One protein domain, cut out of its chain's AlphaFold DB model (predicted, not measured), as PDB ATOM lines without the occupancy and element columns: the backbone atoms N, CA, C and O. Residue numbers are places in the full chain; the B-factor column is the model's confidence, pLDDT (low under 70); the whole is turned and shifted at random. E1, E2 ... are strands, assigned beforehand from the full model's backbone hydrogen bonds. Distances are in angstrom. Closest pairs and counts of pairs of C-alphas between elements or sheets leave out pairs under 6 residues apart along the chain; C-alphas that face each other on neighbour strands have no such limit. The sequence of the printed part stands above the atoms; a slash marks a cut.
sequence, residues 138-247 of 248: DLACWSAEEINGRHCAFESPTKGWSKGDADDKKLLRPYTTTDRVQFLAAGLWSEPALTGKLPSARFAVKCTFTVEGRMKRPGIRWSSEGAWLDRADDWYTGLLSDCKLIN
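What this domain is: This is residues 138 to 247 of the 248 residues of an uncharacterized protein of Sorangium cellulosum (UniProt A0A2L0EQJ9). A strongly twisted sheet of five strands is folded back on itself, E2 and E4 facing E8 and E6, with E5 as the hinge; its two longest strands, E6 and E8, run side by side as a long, bent ribbon. On the E4 side sit a small two-strand sheet, E1 with E7, and the short strand E3. The printed part has 110 residues with no named helix and eight named strands, E1 to E8 in chain order; the large sheet is mixed, in the order E2, E4, E5, E8, E6. The class is all strand, though under half of the residues, 48 of 110, are in named elements. The whole is compact, with a radius of gyration of the C-alphas of 13.5 A and spans of 36 by 27 by 25 A.

Where its parts are: In the large sheet, E6 is residues 203 to 215, 26.6 A long, and bends by 95 degrees at residue 212. E8, residues 235 to 246, is 25.0 A long and bends by 87 degrees at residue 242; it ends at C-alpha 246 (-44.374, 38.393, 39.638). E4, residues 171 to 176, is 16.2 A long, E5, residues 182 to 186, 13.6 A, and E2 is residues 150 to 152. E1, residues 140 to 142, begins at C-alpha 140 (-53.666, 51.722, 22.553). E7 is residues 219 to 221 and E3 is residues 154 to 156.

How they stand to each other: In the folded sheet, one sheet bent back into two leaves, E8 and E6 are antiparallel at 158 degrees, with N 206 and O 244 2.8 A apart, within hydrogen-bond range. E5 and E8 are parallel, with N 184 and O 236 at 2.8 A. E4 and E5 form an antiparallel hairpin at 149 degrees, with N 173 and O 185 at 2.9 A. E2, an edge strand like E6, is parallel to E4, with N 172 and O 151 at 2.8 A. E1 and E7 are antiparallel at 160 degrees, with N 142 and O 219 at 2.8 A. The closest C-alphas of E1 and E4, those of Ala 140 and Arg 173, are 5.0 A apart. E3 pairs with no named strand; its closest C-alpha pair with E1 is Phe 154 and Trp 142, 4.4 A. E2 and E8 are apart, but only just, at 8.4 A.

The domain as a whole: The C-alphas farthest apart are those of Ser 162 and Asn 247, 38.2 A. The printed part has no cut. The links E3 to E4, E5 to E6 and E7 to E8 are long. The mean pLDDT of the printed part is 96.0, and residue 247 is under 70.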
ATOM      1  N   ASP A 138     -57.690  49.789  27.787       96.81
ATOM      2  CA  ASP A 138     -57.283  51.186  27.942       96.81
ATOM      3  C   ASP A 138     -56.047  51.544  27.111       96.81
ATOM      4  O   ASP A 138     -55.953  52.655  26.581       96.81
ATOM      5  N   LEU A 139     -55.118  50.599  26.957       98.06
ATOM      6  CA  LEU A 139     -53.865  50.831  26.253       98.06
ATOM      7  C   LEU A 139     -54.059  50.705  24.743       98.06
ATOM      8  O   LEU A 139     -54.479  49.663  24.237       98.06
ATOM      9  N   ALA A 140     -53.694  51.754  24.009       98.12
ATOM     10  CA  ALA A 140     -53.666  51.722  22.553       98.12
ATOM     11  C   ALA A 140     -52.553  52.608  21.995       98.12
ATOM     12  O   ALA A 140     -52.117  53.573  22.628       98.12
ATOM     13  N   CYS A 141     -52.127  52.298  20.777       98.56
ATOM     14  CA  CYS A 141     -51.311  53.185  19.962       98.56
ATOM     15  C   CYS A 141     -52.010  53.500  18.638       98.56
ATOM     16  O   CYS A 141     -52.981  52.829  18.271       98.56
ATOM     17  N   TRP A 142     -51.502  54.507  17.933       98.31
ATOM     18  CA  TRP A 142     -51.812  54.767  16.538       98.31
ATOM     19  C   TRP A 142     -50.530  54.891  15.709       98.31
ATOM     20  O   TRP A 142     -49.536  55.467  16.156       98.31
ATOM     21  N   SER A 143     -50.560  54.318  14.508       97.88
ATOM     22  CA  SER A 143     -49.544  54.449  13.463       97.88
ATOM     23  C   SER A 143     -50.100  53.888  12.156       97.88
ATOM     24  O   SER A 143     -50.806  52.883  12.166       97.88
ATOM     25  N   ALA A 144     -49.750  54.501  11.027       97.00
ATOM     26  CA  ALA A 144     -50.079  53.965   9.707       97.00
ATOM     27  C   ALA A 144     -49.142  52.815   9.274       97.00
ATOM     28  O   ALA A 144     -49.385  52.176   8.250       97.00
ATOM     29  N   GLU A 145     -48.057  52.579  10.018       96.94
ATOM     30  CA  GLU A 145     -47.049  51.560   9.721       96.94
ATOM     31  C   GLU A 145     -47.421  50.192  10.312       96.94
ATOM     32  O   GLU A 145     -48.009  50.092  11.390       96.94
ATOM     33  N   GLU A 146     -46.996  49.134   9.626       96.62
ATOM     34  CA  GLU A 146     -47.072  47.750  10.091       96.62
ATOM     35  C   GLU A 146     -45.654  47.179  10.192       96.62
ATOM     36  O   GLU A 146     -44.810  47.431   9.327       96.62
ATOM     37  N   ILE A 147     -45.379  46.409  11.245       97.06
ATOM     38  CA  ILE A 147     -44.067  45.804  11.493       97.06
ATOM     39  C   ILE A 147     -44.255  44.304  11.688       97.06
ATOM     40  O   ILE A 147     -44.793  43.870  12.704       97.06
ATOM     41  N   ASN A 148     -43.799  43.505  10.722       95.56
ATOM     42  CA  ASN A 148     -43.890  42.039  10.750       95.56
ATOM     43  C   ASN A 148     -45.307  41.533  11.091       95.56
ATOM     44  O   ASN A 148     -45.470  40.753  12.032       95.56
ATOM     45  N   GLY A 149     -46.342  42.013  10.394       95.38
ATOM     46  CA  GLY A 149     -47.724  41.584  10.645       95.38
ATOM     47  C   GLY A 149     -48.397  42.223  11.862       95.38
ATOM     48  O   GLY A 149     -49.551  41.904  12.144       95.38
ATOM     49  N   ARG A 150     -47.690  43.081  12.612       97.19
ATOM     50  CA  ARG A 150     -48.207  43.771  13.799       97.19
ATOM     51  C   ARG A 150     -48.489  45.232  13.522       97.19
ATOM     52  O   ARG A 150     -47.698  45.919  12.877       97.19
ATOM     53  N   HIS A 151     -49.575  45.716  14.101       97.81
ATOM     54  CA  HIS A 151     -50.072  47.062  13.880       97.81
ATOM     55  C   HIS A 151     -50.640  47.658  15.161       97.81
ATOM     56  O   HIS A 151     -51.006  46.961  16.108       97.81
ATOM     57  N   CYS A 152     -50.723  48.980  15.185       98.00
ATOM     58  CA  CYS A 152     -51.469  49.685  16.209       98.00
ATOM     59  C   CYS A 152     -52.981  49.467  16.042       98.00
ATOM     60  O   CYS A 152     -53.464  49.124  14.963       98.00
ATOM     61  N   ALA A 153     -53.750  49.706  17.107       97.69
ATOM     62  CA  ALA A 153     -55.216  49.646  17.050       97.69
ATOM     63  C   ALA A 153     -55.821  50.693  16.096       97.69
ATOM     64  O   ALA A 153     -56.951  50.545  15.629       97.69
ATOM     65  N   PHE A 154     -55.064  51.750  15.807       98.00
ATOM     66  CA  PHE A 154     -55.480  52.880  14.996       98.00
ATOM     67  C   PHE A 154     -54.414  53.225  13.948       98.00
ATOM     68  O   PHE A 154     -53.218  53.134  14.216       98.00
ATOM     69  N   GLU A 155     -54.843  53.666  12.767       97.69
ATOM     70  CA  GLU A 155     -53.966  54.240  11.733       97.69
ATOM     71  C   GLU A 155     -53.667  55.719  12.004       97.69
ATOM     72  O   GLU A 155     -52.618  56.236  11.622       97.69
ATOM     73  N   SER A 156     -54.606  56.404  12.656       97.81
ATOM     74  CA  SER A 156     -54.515  57.805  13.068       97.81
ATOM     75  C   SER A 156     -55.341  58.029  14.341       97.81
ATOM     76  O   SER A 156     -56.167  57.177  14.676       97.81
ATOM     77  N   PRO A 157     -55.220  59.176  15.035       97.25
ATOM     78  CA  PRO A 157     -55.973  59.453  16.263       97.25
ATOM     79  C   PRO A 157     -57.494  59.235  16.177       97.25
ATOM     80  O   PRO A 157     -58.138  58.992  17.196       97.25
ATOM     81  N   THR A 158     -58.069  59.345  14.975       96.81
ATOM     82  CA  THR A 158     -59.514  59.255  14.715       96.81
ATOM     83  C   THR A 158     -59.901  58.089  13.806       96.81
ATOM     84  O   THR A 158     -61.079  57.943  13.486       96.81
ATOM     85  N   LYS A 159     -58.941  57.274  13.353       97.19
ATOM     86  CA  LYS A 159     -59.186  56.187  12.399       97.19
ATOM     87  C   LYS A 159     -58.656  54.869  12.950       97.19
ATOM     88  O   LYS A 159     -57.448  54.704  13.106       97.19
ATOM     89  N   GLY A 160     -59.564  53.933  13.218       96.69
ATOM     90  CA  GLY A 160     -59.214  52.557  13.570       96.69
ATOM     91  C   GLY A 160     -58.428  51.859  12.457       96.69
ATOM     92  O   GLY A 160     -58.464  52.283  11.300       96.69
ATOM     93  N   TRP A 161     -57.707  50.801  12.810       96.81
ATOM     94  CA  TRP A 161     -56.995  49.980  11.838       96.81
ATOM     95  C   TRP A 161     -57.963  49.345  10.832       96.81
ATOM     96  O   TRP A 161     -58.958  48.744  11.229       96.81
ATOM     97  N   SER A 162     -57.695  49.497   9.532       94.44
ATOM     98  CA  SER A 162     -58.612  49.041   8.475       94.44
ATOM     99  C   SER A 162     -58.250  47.684   7.863       94.44
ATOM    100  O   SER A 162     -59.028  47.141   7.078       94.44
ATOM    101  N   LYS A 163     -57.080  47.124   8.198       90.38
ATOM    102  CA  LYS A 163     -56.519  45.935   7.539       90.38
ATOM    103  C   LYS A 163     -56.484  44.727   8.480       90.38
ATOM    104  O   LYS A 163     -55.439  44.389   9.026       90.38
ATOM    105  N   GLY A 164     -57.619  44.054   8.627       84.00
ATOM    106  CA  GLY A 164     -57.724  42.797   9.374       84.00
ATOM    107  C   GLY A 164     -58.228  42.954  10.807       84.00
ATOM    108  O   GLY A 164     -58.768  43.993  11.183       84.00
ATOM    109  N   ASP A 165     -58.082  41.879  11.579       84.56
ATOM    110  CA  ASP A 165     -58.746  41.717  12.872       84.56
ATOM    111  C   ASP A 165     -57.923  42.259  14.047       84.56
ATOM    112  O   ASP A 165     -56.693  42.295  14.020       84.56
ATOM    113  N   ALA A 166     -58.611  42.603  15.137       87.00
ATOM    114  CA  ALA A 166     -58.013  43.057  16.394       87.00
ATOM    115  C   ALA A 166     -57.459  41.899  17.259       87.00
ATOM    116  O   ALA A 166     -57.677  41.865  18.470       87.00
ATOM    117  N   ASP A 167     -56.764  40.936  16.642       94.31
ATOM    118  CA  ASP A 167     -56.106  39.834  17.356       94.31
ATOM    119  C   ASP A 167     -54.969  40.380  18.229       94.31
ATOM    120  O   ASP A 167     -54.058  41.053  17.743       94.31
ATOM    121  N   ASP A 168     -54.993  40.059  19.521       95.44
ATOM    122  CA  ASP A 168     -53.997  40.494  20.499       95.44
ATOM    123  C   ASP A 168     -52.562  40.118  20.098       95.44
ATOM    124  O   ASP A 168     -51.633  40.878  20.369       95.44
ATOM    125  N   LYS A 169     -52.367  39.010  19.372       96.31
ATOM    126  CA  LYS A 169     -51.046  38.594  18.864       96.31
ATOM    127  C   LYS A 169     -50.475  39.529  17.796       96.31
ATOM    128  O   LYS A 169     -49.261  39.551  17.588       96.31
ATOM    129  N   LYS A 170     -51.334  40.295  17.121       97.31
ATOM    130  CA  LYS A 170     -50.971  41.277  16.086       97.31
ATOM    131  C   LYS A 170     -51.110  42.717  16.580       97.31
ATOM    132  O   LYS A 170     -50.473  43.620  16.037       97.31
ATOM    133  N   LEU A 171     -51.906  42.929  17.621       97.94
ATOM    134  CA  LEU A 171     -52.235  44.243  18.140       97.94
ATOM    135  C   LEU A 171     -51.143  44.781  19.070       97.94
ATOM    136  O   LEU A 171     -50.972  44.323  20.200       97.94
ATOM    137  N   LEU A 172     -50.440  45.813  18.611       98.38
ATOM    138  CA  LEU A 172     -49.461  46.539  19.409       98.38
ATOM    139  C   LEU A 172     -50.155  47.433  20.437       98.38
ATOM    140  O   LEU A 172     -51.029  48.240  20.108       98.38
ATOM    141  N   ARG A 173     -49.695  47.341  21.684       98.56
ATOM    142  CA  ARG A 173     -50.065  48.243  22.775       98.56
ATOM    143  C   ARG A 173     -48.819  48.839  23.433       98.56
ATOM    144  O   ARG A 173     -47.765  48.196  23.429       98.56
ATOM    145  N   PRO A 174     -48.912  50.068  23.972       98.38
ATOM    146  CA  PRO A 174     -47.817  50.682  24.706       98.38
ATOM    147  C   PRO A 174     -47.666  50.050  26.087       98.38
ATOM    148  O   PRO A 174     -48.638  49.922  26.817       98.38
ATOM    149  N   TYR A 175     -46.440  49.711  26.467       98.12
ATOM    150  CA  TYR A 175     -46.115  49.172  27.785       98.12
ATOM    151  C   TYR A 175     -44.959  49.934  28.416       98.12
ATOM    152  O   TYR A 175     -44.153  50.559  27.723       98.12
ATOM    153  N   THR A 176     -44.883  49.871  29.745       96.75
ATOM    154  CA  THR A 176     -43.783  50.437  30.526       96.75
ATOM    155  C   THR A 176     -43.172  49.352  31.405       96.75
ATOM    156  O   THR A 176     -43.892  48.653  32.125       96.75
ATOM    157  N   THR A 177     -41.848  49.203  31.352       96.06
ATOM    158  CA  THR A 177     -41.131  48.311  32.268       96.06
ATOM    159  C   THR A 177     -40.984  48.927  33.660       96.06
ATOM    160  O   THR A 177     -41.123  50.140  33.834       96.06
ATOM    161  N   THR A 178     -40.626  48.118  34.655       93.19
ATOM    162  CA  THR A 178     -40.257  48.601  36.000       93.19
ATOM    163  C   THR A 178     -39.088  49.594  35.982       93.19
ATOM    164  O   THR A 178     -39.085  50.559  36.749       93.19
ATOM    165  N   ASP A 179     -38.174  49.454  35.019       90.69
ATOM    166  CA  ASP A 179     -37.058  50.378  34.760       90.69
ATOM    167  C   ASP A 179     -37.452  51.621  33.935       90.69
ATOM    168  O   ASP A 179     -36.592  52.364  33.456       90.69
ATOM    169  N   ARG A 180     -38.758  51.870  33.761       93.44
ATOM    170  CA  ARG A 180     -39.340  53.010  33.026       93.44
ATOM    171  C   ARG A 180     -39.026  53.038  31.529       93.44
ATOM    172  O   ARG A 180     -39.112  54.091  30.896       93.44
ATOM    173  N   VAL A 181     -38.706  51.890  30.942       94.69
ATOM    174  CA  VAL A 181     -38.553  51.755  29.492       94.69
ATOM    175  C   VAL A 181     -39.931  51.638  28.861       94.69
ATOM    176  O   VAL A 181     -40.708  50.763  29.237       94.69
ATOM    177  N   GLN A 182     -40.221  52.493  27.883       96.38
ATOM    178  CA  GLN A 182     -41.471  52.456  27.130       96.38
ATOM    179  C   GLN A 182     -41.253  51.817  25.756       96.38
ATOM    180  O   GLN A 182     -40.274  52.122  25.072       96.38
ATOM    181  N   PHE A 183     -42.145  50.911  25.368       98.06
ATOM    182  CA  PHE A 183     -42.062  50.155  24.116       98.06
ATOM    183  C   PHE A 183     -43.459  49.705  23.673       98.06
ATOM    184  O   PHE A 183     -44.419  49.804  24.437       98.06
ATOM    185  N   LEU A 184     -43.582  49.234  22.432       98.56
ATOM    186  CA  LEU A 184     -44.808  48.620  21.929       98.56
ATOM    187  C   LEU A 184     -44.641  47.105  21.874       98.56
ATOM    188  O   LEU A 184     -43.620  46.599  21.405       98.56
ATOM    189  N   ALA A 185     -45.659  46.367  22.290       98.50
ATOM    190  CA  ALA A 185     -45.664  44.927  22.102       98.50
ATOM    191  C   ALA A 185     -47.058  44.380  21.832       98.50
ATOM    192  O   ALA A 185     -48.058  45.013  22.163       98.50
ATOM    193  N   ALA A 186     -47.093  43.201  21.228       98.44
ATOM    194  CA  ALA A 186     -48.295  42.404  21.034       98.44
ATOM    195  C   ALA A 186     -48.216  41.104  21.851       98.44
ATOM    196  O   ALA A 186     -47.151  40.745  22.365       98.44
ATOM    197  N   GLY A 187     -49.338  40.394  21.940       97.62
ATOM    198  CA  GLY A 187     -49.432  39.027  22.461       97.62
ATOM    199  C   GLY A 187     -49.555  38.898  23.976       97.62
ATOM    200  O   GLY A 187     -49.850  37.808  24.452       97.62
ATOM    201  N   LEU A 188     -49.374  39.982  24.738       97.94
ATOM    202  CA  LEU A 188     -49.392  39.919  26.199       97.94
ATOM    203  C   LEU A 188     -50.702  39.337  26.741       97.94
ATOM    204  O   LEU A 188     -50.668  38.456  27.589       97.94
ATOM    205  N   TRP A 189     -51.856  39.809  26.270       96.94
ATOM    206  CA  TRP A 189     -53.148  39.389  26.826       96.94
ATOM    207  C   TRP A 189     -53.610  38.025  26.304       96.94
ATOM    208  O   TRP A 189     -54.561  37.456  26.834       96.94
ATOM    209  N   SER A 190     -52.914  37.479  25.306       96.38
ATOM    210  CA  SER A 190     -53.062  36.100  24.837       96.38
ATOM    211  C   SER A 190     -52.323  35.088  25.717       96.38
ATOM    212  O   SER A 190     -52.489  33.881  25.527       96.38
ATOM    213  N   GLU A 191     -51.485  35.547  26.648       97.12
ATOM    214  CA  GLU A 191     -50.681  34.665  27.486       97.12
ATOM    215  C   GLU A 191     -51.552  33.935  28.522       97.12
ATOM    216  O   GLU A 191     -52.326  34.573  29.244       97.12
ATOM    217  N   PRO A 192     -51.394  32.607  28.690       95.56
ATOM    218  CA  PRO A 192     -52.190  31.827  29.639       95.56
ATOM    219  C   PRO A 192     -52.089  32.314  31.089       95.56
ATOM    220  O   PRO A 192     -53.018  32.123  31.868       95.56
ATOM    221  N   ALA A 193     -50.984  32.964  31.459       93.62
ATOM    222  CA  ALA A 193     -50.814  33.546  32.787       93.62
ATOM    223  C   ALA A 193     -51.804  34.692  33.080       93.62
ATOM    224  O   ALA A 193     -51.975  35.049  34.242       93.62
ATOM    225  N   LEU A 194     -52.451  35.261  32.055       94.38
ATOM    226  CA  LEU A 194     -53.326  36.429  32.167       94.38
ATOM    227  C   LEU A 194     -54.808  36.148  31.871       94.38
ATOM    228  O   LEU A 194     -55.623  37.061  31.961       94.38
ATOM    229  N   THR A 195     -55.193  34.901  31.587       91.88
ATOM    230  CA  THR A 195     -56.585  34.527  31.255       91.88
ATOM    231  C   THR A 195     -57.500  34.346  32.477       91.88
ATOM    232  O   THR A 195     -58.694  34.088  32.329       91.88
ATOM    233  N   GLY A 196     -56.959  34.472  33.692       89.81
ATOM    234  CA  GLY A 196     -57.673  34.259  34.953       89.81
ATOM    235  C   GLY A 196     -58.093  35.538  35.682       89.81
ATOM    236  O   GLY A 196     -58.116  36.641  35.139       89.81
ATOM    237  N   LYS A 197     -58.413  35.390  36.974       91.81
ATOM    238  CA  LYS A 197     -58.676  36.530  37.859       91.81
ATOM    239  C   LYS A 197     -57.370  37.279  38.126       91.81
ATOM    240  O   LYS A 197     -56.545  36.827  38.916       91.81
ATOM    241  N   LEU A 198     -57.212  38.424  37.476       94.06
ATOM    242  CA  LEU A 198     -56.070  39.312  37.673       94.06
ATOM    243  C   LEU A 198     -56.164  40.061  39.015       94.06
ATOM    244  O   LEU A 198     -57.276  40.292  39.510       94.06
ATOM    245  N   PRO A 199     -55.024  40.478  39.598       94.44
ATOM    246  CA  PRO A 199     -55.015  41.371  40.751       94.44
ATOM    247  C   PRO A 199     -55.806  42.662  40.482       94.44
ATOM    248  O   PRO A 199     -55.777  43.217  39.381       94.44
ATOM    249  N   SER A 200     -56.535  43.144  41.493       92.06
ATOM    250  CA  SER A 200     -57.253  44.427  41.416       92.06
ATOM    251  C   SER A 200     -56.316  45.629  41.562       92.06
ATOM    252  O   SER A 200     -56.618  46.711  41.064       92.06
ATOM    253  N   ALA A 201     -55.189  45.440  42.250       93.31
ATOM    254  CA  ALA A 201     -54.110  46.411  42.343       93.31
ATOM    255  C   ALA A 201     -53.177  46.324  41.122       93.31
ATOM    256  O   ALA A 201     -53.299  45.432  40.285       93.31
ATOM    257  N   ARG A 202     -52.220  47.255  41.038       94.94
ATOM    258  CA  ARG A 202     -51.112  47.161  40.080       94.94
ATOM    259  C   ARG A 202     -50.306  45.892  40.334       94.94
ATOM    260  O   ARG A 202     -49.983  45.606  41.483       94.94
ATOM    261  N   PHE A 203     -49.948  45.197  39.266       95.38
ATOM    262  CA  PHE A 203     -49.133  43.987  39.310       95.38
ATOM    263  C   PHE A 203     -48.045  44.038  38.239       95.38
ATOM    264  O   PHE A 203     -48.078  44.883  37.342       95.38
ATOM    265  N   ALA A 204     -47.066  43.143  38.346       96.56
ATOM    266  CA  ALA A 204     -45.993  43.019  37.375       96.56
ATOM    267  C   ALA A 204     -45.993  41.632  36.729       96.56
ATOM    268  O   ALA A 204     -46.369  40.629  37.340       96.56
ATOM    269  N   VAL A 205     -45.550  41.572  35.478       97.44
ATOM    270  CA  VAL A 205     -45.344  40.318  34.753       97.44
ATOM    271  C   VAL A 205     -43.943  40.276  34.169       97.44
ATOM    272  O   VAL A 205     -43.489  41.239  33.553       97.44
ATOM    273  N   LYS A 206     -43.258  39.147  34.342       98.06
ATOM    274  CA  LYS A 206     -42.017  38.845  33.636       98.06
ATOM    275  C   LYS A 206     -42.359  38.222  32.306       98.06
ATOM    276  O   LYS A 206     -43.065  37.223  32.304       98.06
ATOM    277  N   CYS A 207     -41.813  38.739  31.221       98.50
ATOM    278  CA  CYS A 207     -42.016  38.199  29.886       98.50
ATOM    279  C   CYS A 207     -40.699  38.166  29.113       98.50
ATOM    280  O   CYS A 207     -39.791  38.969  29.351       98.50
ATOM    281  N   THR A 208     -40.623  37.280  28.128       98.56
ATOM    282  CA  THR A 208     -39.621  37.348  27.069       98.56
ATOM    283  C   THR A 208     -40.130  38.297  25.987       98.56
ATOM    284  O   THR A 208     -41.139  38.034  25.343       98.56
ATOM    285  N   PHE A 209     -39.431  39.405  25.768       98.56
ATOM    286  CA  PHE A 209     -39.691  40.341  24.681       98.56
ATOM    287  C   PHE A 209     -38.793  40.021  23.488       98.56
ATOM    288  O   PHE A 209     -37.570  40.125  23.589       98.56
ATOM    289  N   THR A 210     -39.394  39.639  22.364       98.56
ATOM    290  CA  THR A 210     -38.691  39.461  21.089       98.56
ATOM    291  C   THR A 210     -38.806  40.744  20.278       98.56
ATOM    292  O   THR A 210     -39.908  41.143  19.896       98.56
ATOM    293  N   VAL A 211     -37.674  41.394  20.021       98.44
ATOM    294  CA  VAL A 211     -37.623  42.683  19.328       98.44
ATOM    295  C   VAL A 211     -37.752  42.468  17.832       98.44
ATOM    296  O   VAL A 211     -36.940  41.803  17.198       98.44
ATOM    297  N   GLU A 212     -38.771  43.074  17.255       98.19
ATOM    298  CA  GLU A 212     -39.192  42.847  15.875       98.19
ATOM    299  C   GLU A 212     -38.836  44.025  14.968       98.19
ATOM    300  O   GLU A 212     -38.595  43.862  13.773       98.19
ATOM    301  N   GLY A 213     -38.752  45.223  15.544       97.75
ATOM    302  CA  GLY A 213     -38.418  46.431  14.812       97.75
ATOM    303  C   GLY A 213     -38.561  47.686  15.659       97.75
ATOM    304  O   GLY A 213     -38.522  47.645  16.893       97.75
ATOM    305  N   ARG A 214     -38.702  48.819  14.968       97.69
ATOM    306  CA  ARG A 214     -38.998  50.115  15.572       97.69
ATOM    307  C   ARG A 214     -40.113  50.795  14.799       97.69
ATOM    308  O   ARG A 214     -40.066  50.826  13.574       97.69
ATOM    309  N   MET A 215     -41.069  51.355  15.524       97.69
ATOM    310  CA  MET A 215     -42.166  52.132  14.967       97.69
ATOM    311  C   MET A 215     -41.827  53.602  15.036       97.69
ATOM    312  O   MET A 215     -41.417  54.096  16.094       97.69
ATOM    313  N   LYS A 216     -41.992  54.294  13.911       97.56
ATOM    314  CA  LYS A 216     -41.644  55.704  13.832       97.56
ATOM    315  C   LYS A 216     -42.710  56.549  14.492       97.56
ATOM    316  O   LYS A 216     -43.847  56.563  14.034       97.56
ATOM    317  N   ARG A 217     -42.311  57.289  15.530       96.88
ATOM    318  CA  ARG A 217     -43.134  58.329  16.170       96.88
ATOM    319  C   ARG A 217     -44.602  57.915  16.391       96.88
ATOM    320  O   ARG A 217     -45.500  58.623  15.933       96.88
ATOM    321  N   PRO A 218     -44.872  56.765  17.039       98.06
ATOM    322  CA  PRO A 218     -46.246  56.349  17.286       98.06
ATOM    323  C   PRO A 218     -46.932  57.354  18.211       98.06
ATOM    324  O   PRO A 218     -46.287  57.939  19.086       98.06
ATOM    325  N   GLY A 219     -48.242  57.514  18.084       98.31
ATOM    326  CA  GLY A 219     -49.012  58.119  19.164       98.31
ATOM    327  C   GLY A 219     -49.545  57.054  20.102       98.31
ATOM    328  O   GLY A 219     -49.882  55.948  19.684       98.31
ATOM    329  N   ILE A 220     -49.598  57.368  21.390       98.38
ATOM    330  CA  ILE A 220     -50.014  56.424  22.431       98.38
ATOM    331  C   ILE A 220     -51.117  57.024  23.289       98.38
ATOM    332  O   ILE A 220     -51.192  58.239  23.459       98.38
ATOM    333  N   ARG A 221     -51.937  56.171  23.887       97.62
ATOM    334  CA  ARG A 221     -52.821  56.545  24.989       97.62
ATOM    335  C   ARG A 221     -52.786  55.460  26.056       97.62
ATOM    336  O   ARG A 221     -52.687  54.274  25.747       97.62
ATOM    337  N   TRP A 222     -52.873  55.897  27.306       97.31
ATOM    338  CA  TRP A 222     -52.854  55.035  28.494       97.31
ATOM    339  C   TRP A 222     -54.252  54.825  29.092       97.31
ATOM    340  O   TRP A 222     -54.399  54.211  30.139       97.31
ATOM    341  N   SER A 223     -55.269  55.402  28.456       97.06
ATOM    342  CA  SER A 223     -56.677  55.302  28.823       97.06
ATOM    343  C   SER A 223     -57.513  55.381  27.555       97.06
ATOM    344  O   SER A 223     -57.182  56.144  26.641       97.06
ATOM    345  N   SER A 224     -58.606  54.626  27.515       96.19
ATOM    346  CA  SER A 224     -59.565  54.634  26.410       96.19
ATOM    347  C   SER A 224     -60.201  56.016  26.176       96.19
ATOM    348  O   SER A 224     -60.435  56.385  25.025       96.19
ATOM    349  N   GLU A 225     -60.390  56.797  27.242       96.19
ATOM    350  CA  GLU A 225     -60.902  58.181  27.229       96.19
ATOM    351  C   GLU A 225     -59.780  59.238  27.277       96.19
ATOM    352  O   GLU A 225     -60.034  60.443  27.255       96.19
ATOM    353  N   GLY A 226     -58.522  58.800  27.370       95.50
ATOM    354  CA  GLY A 226     -57.366  59.679  27.484       95.50
ATOM    355  C   GLY A 226     -57.004  60.382  26.175       95.50
ATOM    356  O   GLY A 226     -57.298  59.908  25.076       95.50
ATOM    357  N   ALA A 227     -56.294  61.505  26.297       97.31
ATOM    358  CA  ALA A 227     -55.703  62.184  25.151       97.31
ATOM    359  C   ALA A 227     -54.588  61.340  24.512       97.31
ATOM    360  O   ALA A 227     -53.851  60.625  25.197       97.31
ATOM    361  N   TRP A 228     -54.437  61.482  23.197       97.88
ATOM    362  CA  TRP A 228     -53.296  60.941  22.472       97.88
ATOM    363  C   TRP A 228     -52.020  61.715  22.811       97.88
ATOM    364  O   TRP A 228     -52.021  62.943  22.898       97.88
ATOM    365  N   LEU A 229     -50.929  60.979  22.996       97.50
ATOM    366  CA  LEU A 229     -49.593  61.502  23.243       97.50
ATOM    367  C   LEU A 229     -48.699  61.114  22.068       97.50
ATOM    368  O   LEU A 229     -48.251  59.970  21.973       97.50
ATOM    369  N   ASP A 230     -48.436  62.067  21.183       96.62
ATOM    370  CA  ASP A 230     -47.559  61.843  20.039       96.62
ATOM    371  C   ASP A 230     -46.102  61.765  20.496       96.62
ATOM    372  O   ASP A 230     -45.605  62.616  21.245       96.62
ATOM    373  N   ARG A 231     -45.397  60.716  20.069       96.25
ATOM    374  CA  ARG A 231     -43.991  60.519  20.418       96.25
ATOM    375  C   ARG A 231     -43.094  61.156  19.368       96.25
ATOM    376  O   ARG A 231     -43.259  60.939  18.175       96.25
ATOM    377  N   ALA A 232     -42.097  61.908  19.825       93.44
ATOM    378  CA  ALA A 232     -41.046  62.425  18.951       93.44
ATOM    379  C   ALA A 232     -40.024  61.342  18.558       93.44
ATOM    380  O   ALA A 232     -39.402  61.444  17.502       93.44
ATOM    381  N   ASP A 233     -39.883  60.310  19.393       94.75
ATOM    382  CA  ASP A 233     -38.894  59.245  19.235       94.75
ATOM    383  C   ASP A 233     -39.508  57.962  18.673       94.75
ATOM    384  O   ASP A 233     -40.668  57.635  18.934       94.75
ATOM    385  N   ASP A 234     -38.679  57.183  17.982       95.94
ATOM    386  CA  ASP A 234     -39.038  55.850  17.507       95.94
ATOM    387  C   ASP A 234     -39.023  54.841  18.657       95.94
ATOM    388  O   ASP A 234     -38.036  54.736  19.397       95.94
ATOM    389  N   TRP A 235     -40.078  54.043  18.773       97.19
ATOM    390  CA  TRP A 235     -40.230  53.053  19.839       97.19
ATOM    391  C   TRP A 235     -39.898  51.653  19.355       97.19
ATOM    392  O   TRP A 235     -40.225  51.293  18.228       97.19
ATOM    393  N   TYR A 236     -39.279  50.843  20.213       98.12
ATOM    394  CA  TYR A 236     -39.111  49.418  19.940       98.12
ATOM    395  C   TYR A 236     -40.467  48.725  19.876       98.12
ATOM    396  O   TYR A 236     -41.346  49.002  20.692       98.12
ATOM    397  N   THR A 237     -40.612  47.815  18.920       98.19
ATOM    398  CA  THR A 237     -41.816  47.007  18.740       98.19
ATOM    399  C   THR A 237     -41.468  45.536  18.791       98.19
ATOM    400  O   THR A 237     -40.416  45.139  18.283       98.19
ATOM    401  N   GLY A 238     -42.341  44.719  19.369       98.12
ATOM    402  CA  GLY A 238     -42.050  43.300  19.501       98.12
ATOM    403  C   GLY A 238     -43.228  42.410  19.872       98.12
ATOM    404  O   GLY A 238     -44.382  42.838  19.894       98.12
ATOM    405  N   LEU A 239     -42.902  41.162  20.191       98.44
ATOM    406  CA  LEU A 239     -43.821  40.176  20.756       98.44
ATOM    407  C   LEU A 239     -43.429  39.880  22.201       98.44
ATOM    408  O   LEU A 239     -42.242  39.705  22.486       98.44
ATOM    409  N   LEU A 240     -44.414  39.796  23.090       98.50
ATOM    410  CA  LEU A 240     -44.229  39.242  24.427       98.50
ATOM    411  C   LEU A 240     -44.646  37.771  24.421       98.50
ATOM    412  O   LEU A 240     -45.681  37.428  23.857       98.50
ATOM    413  N   SER A 241     -43.819  36.923  25.027       98.19
ATOM    414  CA  SER A 241     -44.078  35.497  25.223       98.19
ATOM    415  C   SER A 241     -43.580  35.033  26.587       98.19
ATOM    416  O   SER A 241     -42.809  35.732  27.255       98.19
ATOM    417  N   ASP A 242     -43.969  33.820  26.975       97.62
ATOM    418  CA  ASP A 242     -43.488  33.140  28.183       97.62
ATOM    419  C   ASP A 242     -43.741  33.963  29.457       97.62
ATOM    420  O   ASP A 242     -42.893  34.034  30.357       97.62
ATOM    421  N   CYS A 243     -44.901  34.621  29.519       97.75
ATOM    422  CA  CYS A 243     -45.203  35.567  30.581       97.75
ATOM    423  C   CYS A 243     -45.563  34.874  31.902       97.75
ATOM    424  O   CYS A 243     -46.268  33.865  31.940       97.75
ATOM    425  N   LYS A 244     -45.100  35.443  33.019       96.88
ATOM    426  CA  LYS A 244     -45.368  34.974  34.386       96.88
ATOM    427  C   LYS A 244     -45.655  36.152  35.305       96.88
ATOM    428  O   LYS A 244     -44.891  37.113  35.321       96.88
ATOM    429  N   LEU A 245     -46.712  36.061  36.108       95.25
ATOM    430  CA  LEU A 245     -46.983  37.020  37.182       95.25
ATOM    431  C   LEU A 245     -45.841  37.008  38.208       95.25
ATOM    432  O   LEU A 245     -45.432  35.942  38.672       95.25
ATOM    433  N   ILE A 246     -45.343  38.192  38.559       89.88
ATOM    434  CA  ILE A 246     -44.374  38.393  39.638       89.88
ATOM    435  C   ILE A 246     -45.081  39.205  40.724       89.88
ATOM    436  O   ILE A 246     -45.559  40.300  40.445       89.88
ATOM    437  N   ASN A 247     -45.129  38.674  41.948       67.06
ATOM    438  CA  ASN A 247     -45.784  39.276  43.120       67.06
ATOM    439  C   ASN A 247     -47.308  39.501  42.962       67.06
ATOM    440  O   ASN A 247     -47.725  40.621  42.664       67.06
TER     441      ASN A 247